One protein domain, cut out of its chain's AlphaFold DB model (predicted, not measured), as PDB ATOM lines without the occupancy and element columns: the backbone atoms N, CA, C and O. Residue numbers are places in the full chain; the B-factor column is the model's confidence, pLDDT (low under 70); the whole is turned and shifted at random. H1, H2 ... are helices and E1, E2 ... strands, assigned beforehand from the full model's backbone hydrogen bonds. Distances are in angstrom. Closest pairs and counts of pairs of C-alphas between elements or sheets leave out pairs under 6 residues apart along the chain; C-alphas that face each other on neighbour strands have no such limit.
ATOM      1  N   HIS A   8      66.730  38.636 134.950       92.19
ATOM      2  CA  HIS A   8      65.920  39.825 135.188       92.19
ATOM      3  C   HIS A   8      65.531  39.867 136.666       92.19
ATOM      4  O   HIS A   8      64.845  38.965 137.136       92.19
ATOM      5  N   PHE A   9      65.953  40.910 137.389       93.25
ATOM      6  CA  PHE A   9      65.654  41.057 138.815       93.25
ATOM      7  C   PHE A   9      64.902  42.360 139.112       93.25
ATOM      8  O   PHE A   9      65.402  43.464 138.874       93.25
ATOM      9  N   ASN A  10      63.704  42.230 139.686       92.38
ATOM     10  CA  ASN A  10      62.884  43.366 140.092       92.38
ATOM     11  C   ASN A  10      63.290  43.869 141.485       92.38
ATOM     12  O   ASN A  10      63.111  43.173 142.480       92.38
ATOM     13  N   THR A  11      63.759  45.109 141.570       92.25
ATOM     14  CA  THR A  11      64.173  45.754 142.824       92.25
ATOM     15  C   THR A  11      63.097  46.670 143.414       92.25
ATOM     16  O   THR A  11      63.346  47.407 144.368       92.25
ATOM     17  N   THR A  12      61.870  46.645 142.883       89.56
ATOM     18  CA  THR A  12      60.753  47.459 143.393       89.56
ATOM     19  C   THR A  12      60.459  47.127 144.851       89.56
ATOM     20  O   THR A  12      60.110  45.998 145.176       89.56
ATOM     21  N   GLY A  13      60.582  48.117 145.739       83.31
ATOM     22  CA  GLY A  13      60.405  47.905 147.181       83.31
ATOM     23  C   GLY A  13      61.511  47.057 147.824       83.31
ATOM     24  O   GLY A  13      61.434  46.748 149.013       83.31
ATOM     25  N   PHE A  14      62.553  46.697 147.070       86.19
ATOM     26  CA  PHE A  14      63.723  45.984 147.553       86.19
ATOM     27  C   PHE A  14      64.884  46.969 147.722       86.19
ATOM     28  O   PHE A  14      65.470  47.457 146.755       86.19
ATOM     29  N   GLY A  15      65.216  47.265 148.973       81.38
ATOM     30  CA  GLY A  15      66.340  48.127 149.330       81.38
ATOM     31  C   GLY A  15      67.124  47.561 150.506       81.38
ATOM     32  O   GLY A  15      66.878  46.431 150.941       81.38
ATOM     33  N   LYS A  16      68.014  48.386 151.061       85.56
ATOM     34  CA  LYS A  16      68.923  48.037 152.161       85.56
ATOM     35  C   LYS A  16      68.276  47.233 153.285       85.56
ATOM     36  O   LYS A  16      68.815  46.215 153.699       85.56
ATOM     37  N   ILE A  17      67.092  47.641 153.746       85.81
ATOM     38  CA  ILE A  17      66.396  46.979 154.862       85.81
ATOM     39  C   ILE A  17      66.069  45.516 154.540       85.81
ATOM     40  O   ILE A  17      66.306  44.643 155.373       85.81
ATOM     41  N   ASN A  18      65.525  45.235 153.353       86.25
ATOM     42  CA  ASN A  18      65.162  43.869 152.975       86.25
ATOM     43  C   ASN A  18      66.416  43.024 152.761       86.25
ATOM     44  O   ASN A  18      66.503  41.936 153.325       86.25
ATOM     45  N   PHE A  19      67.419  43.578 152.078       90.50
ATOM     46  CA  PHE A  19      68.693  42.903 151.860       90.50
ATOM     47  C   PHE A  19      69.397  42.520 153.174       90.50
ATOM     48  O   PHE A  19      69.849  41.386 153.324       90.50
ATOM     49  N   SER A  20      69.430  43.428 154.156       89.50
ATOM     50  CA  SER A  20      70.035  43.201 155.477       89.50
ATOM     51  C   SER A  20      69.291  42.185 156.350       89.50
ATOM     52  O   SER A  20      69.855  41.709 157.329       89.50
ATOM     53  N   ARG A  21      68.034  41.853 156.034       89.88
ATOM     54  CA  ARG A  21      67.223  40.874 156.783       89.88
ATOM     55  C   ARG A  21      67.455  39.425 156.353       89.88
ATOM     56  O   ARG A  21      66.768  38.536 156.849       89.88
ATOM     57  N   PHE A  22      68.355  39.178 155.407       91.81
ATOM     58  CA  PHE A  22      68.670  37.819 154.992       91.81
ATOM     59  C   PHE A  22      69.391  37.055 156.109       91.81
ATOM     60  O   PHE A  22      70.425  37.496 156.605       91.81
ATOM     61  N   ASP A  23      68.848  35.895 156.470       91.94
ATOM     62  CA  ASP A  23      69.474  34.931 157.371       91.94
ATOM     63  C   ASP A  23      69.659  33.611 156.603       91.94
ATOM     64  O   ASP A  23      68.665  33.007 156.191       91.94
ATOM     65  N   PRO A  24      70.898  33.143 156.376       88.38
ATOM     66  CA  PRO A  24      71.146  31.902 155.646       88.38
ATOM     67  C   PRO A  24      70.802  30.639 156.452       88.38
ATOM     68  O   PRO A  24      70.843  29.542 155.898       88.38
ATOM     69  N   LYS A  25      70.500  30.754 157.754       93.25
ATOM     70  CA  LYS A  25      70.196  29.610 158.630       93.25
ATOM     71  C   LYS A  25      68.715  29.241 158.649       93.25
ATOM     72  O   LYS A  25      68.377  28.150 159.106       93.25
ATOM     73  N   VAL A  26      67.829  30.127 158.190       91.56
ATOM     74  CA  VAL A  26      66.391  29.835 158.136       91.56
ATOM     75  C   VAL A  26      66.038  29.053 156.866       91.56
ATOM     76  O   VAL A  26      66.652  29.276 155.821       91.56
ATOM     77  N   PRO A  27      65.026  28.167 156.904       95.19
ATOM     78  CA  PRO A  27      64.549  27.492 155.704       95.19
ATOM     79  C   PRO A  27      64.138  28.482 154.608       95.19
ATOM     80  O   PRO A  27      63.542  29.533 154.877       95.19
ATOM     81  N   LEU A  28      64.420  28.126 153.356       93.12
ATOM     82  CA  LEU A  28      63.960  28.888 152.201       93.12
ATOM     83  C   LEU A  28      62.440  28.719 152.046       93.12
ATOM     84  O   LEU A  28      61.920  27.609 151.979       93.12
ATOM     85  N   THR A  29      61.724  29.840 152.010       93.56
ATOM     86  CA  THR A  29      60.270  29.928 151.846       93.56
ATOM     87  C   THR A  29      59.920  31.102 150.935       93.56
ATOM     88  O   THR A  29      60.725  32.008 150.723       93.56
ATOM     89  N   TYR A  30      58.668  31.175 150.476       89.69
ATOM     90  CA  TYR A  30      58.185  32.297 149.655       89.69
ATOM     91  C   TYR A  30      58.438  33.687 150.276       89.69
ATOM     92  O   TYR A  30      58.456  34.684 149.563       89.69
ATOM     93  N   ARG A  31      58.636  33.770 151.600       88.31
ATOM     94  CA  ARG A  31      58.896  35.023 152.323       88.31
ATOM     95  C   ARG A  31      60.337  35.520 152.201       88.31
ATOM     96  O   ARG A  31      60.571  36.698 152.451       88.31
ATOM     97  N   ASN A  32      61.295  34.651 151.875       90.88
ATOM     98  CA  ASN A  32      62.721  34.995 151.821       90.88
ATOM     99  C   ASN A  32      63.411  34.632 150.497       90.88
ATOM    100  O   ASN A  32      64.584  34.968 150.349       90.88
ATOM    101  N   TYR A  33      62.706  34.036 149.526       91.69
ATOM    102  CA  TYR A  33      63.264  33.726 148.204       91.69
ATOM    103  C   TYR A  33      63.901  34.941 147.534       91.69
ATOM    104  O   TYR A  33      65.066  34.874 147.174       91.69
ATOM    105  N   THR A  34      63.212  36.081 147.473       91.88
ATOM    106  CA  THR A  34      63.763  37.287 146.829       91.88
ATOM    107  C   THR A  34      65.042  37.789 147.505       91.88
ATOM    108  O   THR A  34      65.958  38.267 146.839       91.88
ATOM    109  N   ASN A  35      65.143  37.652 148.832       92.62
ATOM    110  CA  ASN A  35      66.379  37.960 149.547       92.62
ATOM    111  C   ASN A  35      67.484  36.966 149.183       92.62
ATOM    112  O   ASN A  35      68.594  37.384 148.865       92.62
ATOM    113  N   TRP A  36      67.182  35.669 149.199       93.75
ATOM    114  CA  TRP A  36      68.135  34.628 148.822       93.75
ATOM    115  C   TRP A  36      68.636  34.789 147.380       93.75
ATOM    116  O   TRP A  36      69.841  34.716 147.146       93.75
ATOM    117  N   GLU A  37      67.748  35.077 146.428       93.25
ATOM    118  CA  GLU A  37      68.091  35.331 145.025       93.25
ATOM    119  C   GLU A  37      69.041  36.526 144.904       93.25
ATOM    120  O   GLU A  37      70.085  36.418 144.263       93.25
ATOM    121  N   MET A  38      68.736  37.643 145.577       93.12
ATOM    122  CA  MET A  38      69.609  38.819 145.564       93.12
ATOM    123  C   MET A  38      70.987  38.513 146.159       93.12
ATOM    124  O   MET A  38      72.001  38.897 145.583       93.12
ATOM    125  N   HIS A  39      71.049  37.816 147.297       93.88
ATOM    126  CA  HIS A  39      72.324  37.415 147.907       93.88
ATOM    127  C   HIS A  39      73.109  36.454 147.012       93.88
ATOM    128  O   HIS A  39      74.328  36.559 146.930       93.88
ATOM    129  N   THR A  40      72.426  35.561 146.298       94.12
ATOM    130  CA  THR A  40      73.053  34.650 145.331       94.12
ATOM    131  C   THR A  40      73.659  35.428 144.162       94.12
ATOM    132  O   THR A  40      74.826  35.234 143.839       94.12
ATOM    133  N   ILE A  41      72.905  36.366 143.578       93.50
ATOM    134  CA  ILE A  41      73.376  37.214 142.472       93.50
ATOM    135  C   ILE A  41      74.547  38.102 142.911       93.50
ATOM    136  O   ILE A  41      75.514  38.241 142.175       93.50
ATOM    137  N   MET A  42      74.483  38.700 144.102       91.88
ATOM    138  CA  MET A  42      75.520  39.621 144.588       91.88
ATOM    139  C   MET A  42      76.827  38.919 144.975       91.88
ATOM    140  O   MET A  42      77.884  39.544 144.914       91.88
ATOM    141  N   ASN A  43      76.771  37.639 145.360       93.12
ATOM    142  CA  ASN A  43      77.954  36.853 145.727       93.12
ATOM    143  C   ASN A  43      78.631  36.158 144.531       93.12
ATOM    144  O   ASN A  43      79.739  35.648 144.685       93.12
ATOM    145  N   ASP A  44      78.008  36.149 143.350       93.25
ATOM    146  CA  ASP A  44      78.555  35.545 142.132       93.25
ATOM    147  C   ASP A  44      78.717  36.605 141.033       93.25
ATOM    148  O   ASP A  44      77.752  37.151 140.496       93.25
ATOM    149  N   THR A  45      79.965  36.891 140.656       91.56
ATOM    150  CA  THR A  45      80.275  37.917 139.651       91.56
ATOM    151  C   THR A  45      79.716  37.588 138.264       91.56
ATOM    152  O   THR A  45      79.324  38.502 137.536       91.56
ATOM    153  N   ALA A  46      79.651  36.309 137.882       91.81
ATOM    154  CA  ALA A  46      79.107  35.904 136.590       91.81
ATOM    155  C   ALA A  46      77.585  36.101 136.551       91.81
ATOM    156  O   ALA A  46      77.058  36.586 135.548       91.81
ATOM    157  N   LEU A  47      76.884  35.788 137.647       92.50
ATOM    158  CA  LEU A  47      75.453  36.080 137.771       92.50
ATOM    159  C   LEU A  47      75.192  37.586 137.784       92.50
ATOM    160  O   LEU A  47      74.296  38.058 137.082       92.50
ATOM    161  N   LEU A  48      76.000  38.354 138.519       92.06
ATOM    162  CA  LEU A  48      75.870  39.806 138.593       92.06
ATOM    163  C   LEU A  48      75.998  40.462 137.212       92.06
ATOM    164  O   LEU A  48      75.147  41.264 136.836       92.06
ATOM    165  N   GLN A  49      77.010  40.082 136.425       90.81
ATOM    166  CA  GLN A  49      77.228  40.613 135.069       90.81
ATOM    167  C   GLN A  49      76.091  40.276 134.098       90.81
ATOM    168  O   GLN A  49      75.829  41.027 133.157       90.81
ATOM    169  N   LYS A  50      75.410  39.151 134.321       92.12
ATOM    170  CA  LYS A  50      74.269  38.707 133.516       92.12
ATOM    171  C   LYS A  50      72.939  39.297 133.981       92.12
ATOM    172  O   LYS A  50      71.945  39.170 133.265       92.12
ATOM    173  N   THR A  51      72.888  39.928 135.154       93.31
ATOM    174  CA  THR A  51      71.638  40.410 135.746       93.31
ATOM    175  C   THR A  51      71.315  41.838 135.319       93.31
ATOM    176  O   THR A  51      72.085  42.772 135.522       93.31
ATOM    177  N   ILE A  52      70.118  42.022 134.770       94.12
ATOM    178  CA  ILE A  52      69.487  43.318 134.549       94.12
ATOM    179  C   ILE A  52      68.575  43.609 135.737       94.12
ATOM    180  O   ILE A  52      67.534  42.969 135.918       94.12
ATOM    181  N   PHE A  53      68.947  44.619 136.514       94.56
ATOM    182  CA  PHE A  53      68.100  45.152 137.571       94.56
ATOM    183  C   PHE A  53      67.116  46.163 136.998       94.56
ATOM    184  O   PHE A  53      67.459  46.963 136.127       94.56
ATOM    185  N   TYR A  54      65.887  46.157 137.501       94.31
ATOM    186  CA  TYR A  54      64.878  47.144 137.134       94.31
ATOM    187  C   TYR A  54      63.935  47.416 138.300       94.31
ATOM    188  O   TYR A  54      63.713  46.557 139.151       94.31
ATOM    189  N   LYS A  55      63.349  48.613 138.328       93.81
ATOM    190  CA  LYS A  55      62.341  49.011 139.319       93.81
ATOM    191  C   LYS A  55      61.101  49.572 138.638       93.81
ATOM    192  O   LYS A  55      61.184  50.108 137.536       93.81
ATOM    193  N   LYS A  56      59.963  49.491 139.317       93.06
ATOM    194  CA  LYS A  56      58.731  50.164 138.919       93.06
ATOM    195  C   LYS A  56      58.834  51.650 139.270       93.06
ATOM    196  O   LYS A  56      59.119  52.002 140.414       93.06
ATOM    197  N   ALA A  57      58.636  52.501 138.277       90.12
ATOM    198  CA  ALA A  57      58.574  53.944 138.418       90.12
ATOM    199  C   ALA A  57      57.194  54.401 138.915       90.12
ATOM    200  O   ALA A  57      56.229  53.633 138.948       90.12
ATOM    201  N   THR A  58      57.108  55.666 139.320       88.25
ATOM    202  CA  THR A  58      55.884  56.285 139.851       88.25
ATOM    203  C   THR A  58      54.756  56.367 138.825       88.25
ATOM    204  O   THR A  58      53.592  56.302 139.203       88.25
ATOM    205  N   ASP A  59      55.090  56.451 137.540       91.00
ATOM    206  CA  ASP A  59      54.149  56.420 136.414       91.00
ATOM    207  C   ASP A  59      53.681  54.997 136.042       91.00
ATOM    208  O   ASP A  59      52.872  54.817 135.135       91.00
ATOM    209  N   GLY A  60      54.179  53.973 136.744       89.00
ATOM    210  CA  GLY A  60      53.860  52.570 136.504       89.00
ATOM    211  C   GLY A  60      54.751  51.871 135.474       89.00
ATOM    212  O   GLY A  60      54.633  50.650 135.341       89.00
ATOM    213  N   SER A  61      55.653  52.587 134.797       92.56
ATOM    214  CA  SER A  61      56.636  52.001 133.876       92.56
ATOM    215  C   SER A  61      57.740  51.239 134.623       92.56
ATOM    216  O   SER A  61      57.922  51.400 135.830       92.56
ATOM    217  N   TYR A  62      58.493  50.389 133.919       93.12
ATOM    218  CA  TYR A  62      59.690  49.746 134.470       93.12
ATOM    219  C   TYR A  62      60.952  50.425 133.941       93.12
ATOM    220  O   TYR A  62      61.139  50.554 132.734       93.12
ATOM    221  N   GLN A  63      61.832  50.823 134.858       93.81
ATOM    222  CA  GLN A  63      63.102  51.477 134.561       93.81
ATOM    223  C   GLN A  63      64.259  50.526 134.848       93.81
ATOM    224  O   GLN A  63      64.389  50.032 135.972       93.81
ATOM    225  N   ILE A  64      65.106  50.294 133.844       94.12
ATOM    226  CA  ILE A  64      66.356  49.545 134.002       94.12
ATOM    227  C   ILE A  64      67.323  50.362 134.862       94.12
ATOM    228  O   ILE A  64      67.509  51.561 134.659       94.12
ATOM    229  N   LEU A  65      67.953  49.694 135.818       91.25
ATOM    230  CA  LEU A  65      68.983  50.253 136.676       91.25
ATOM    231  C   LEU A  65      70.345  49.835 136.125       91.25
ATOM    232  O   LEU A  65      70.779  48.702 136.309       91.25
TER     233      LEU A  65
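What this domain is: This is residues 8 to 65 of the 72 residues of an uncharacterized protein of Chryseobacterium sp. 1_F178 (UniProt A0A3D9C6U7). The model is a small, open frame: a little three-stranded sheet of E1, E2 and E3 stands on one side and helix H2 on the other, with H3 joining the last part of H2 to the start of E2 and the short H1 packing on the first part of H2. A wide loop, residues 21 to 32, and the turn between E2 and E3 lie at the two ends of the long axis. The printed part has 58 residues, with three named helices and three named strands in the order E1, H1, H2, H3, E2, E3. The mixed sheet runs E1, E2, E3, and the class is mixed, helices and strands. The whole is only just compact, close to loose, with a radius of gyration of the C-alphas of 12.3 A, and its elongated outline spans 38 by 25 by 18 A.

Where its parts are: E1 is residues 8 to 10, 6.8 A long, and begins at C-alpha 8 at (65.920, 39.825, 135.188). H1 is residues 16 to 20, 6.0 A. H2, residues 33 to 43, is the longest helix by residues at 15.2 A and begins at C-alpha 33 at (63.264, 33.726, 148.204). H3 is residues 45 to 50, 8.6 A. E2 is residues 51 to 56, 16.5 A. E3 is residues 62 to 65, 9.6 A, and ends at C-alpha 65 at (68.983, 50.253, 136.676).

How they stand to each other: Edge strand E1 is parallel to inner strand E2 at 33 degrees, with N 9 and O 52 3.0 A apart and N 54 and O 9 3.1 A apart, both within hydrogen-bond range. E2 and edge strand E3 form an antiparallel hairpin at 136 degrees, with N 63 and O 55 within hydrogen-bond range at 2.8 A. E1, H1, H2, H3 and E2 make a strand-helix-strand unit, two parallel neighbour strands with helices between them along the chain. H2 only grazes the sheet, with its residues 34 to 42. H1 touches H2, where the closest C-alphas, those of Phe 19 and Asn 35, are 5.9 A apart. H2 and H3 only just touch, with 3 pairs of C-alphas within 8 A, and touch only at the corner by their link; the closest C-alphas are those of Ile 41 and Leu 47, 5.3 A apart. Their lines stand at a steep tilt of 66 degrees, opposite ways. H1 and H3 are apart, and neither is on the sheet. In H1, H2 and H3 every O i to N i+4 pair is within hydrogen-bond range.

The domain as a whole: The two C-alphas farthest apart are those of Lys 25 and Asp 59, at 38.3 A. The printed part has no cut. The link from H1 to H2, 12 residues, is long; the other links are tight. The mean pLDDT of the printed part is 91.4, and no printed residue is under 70.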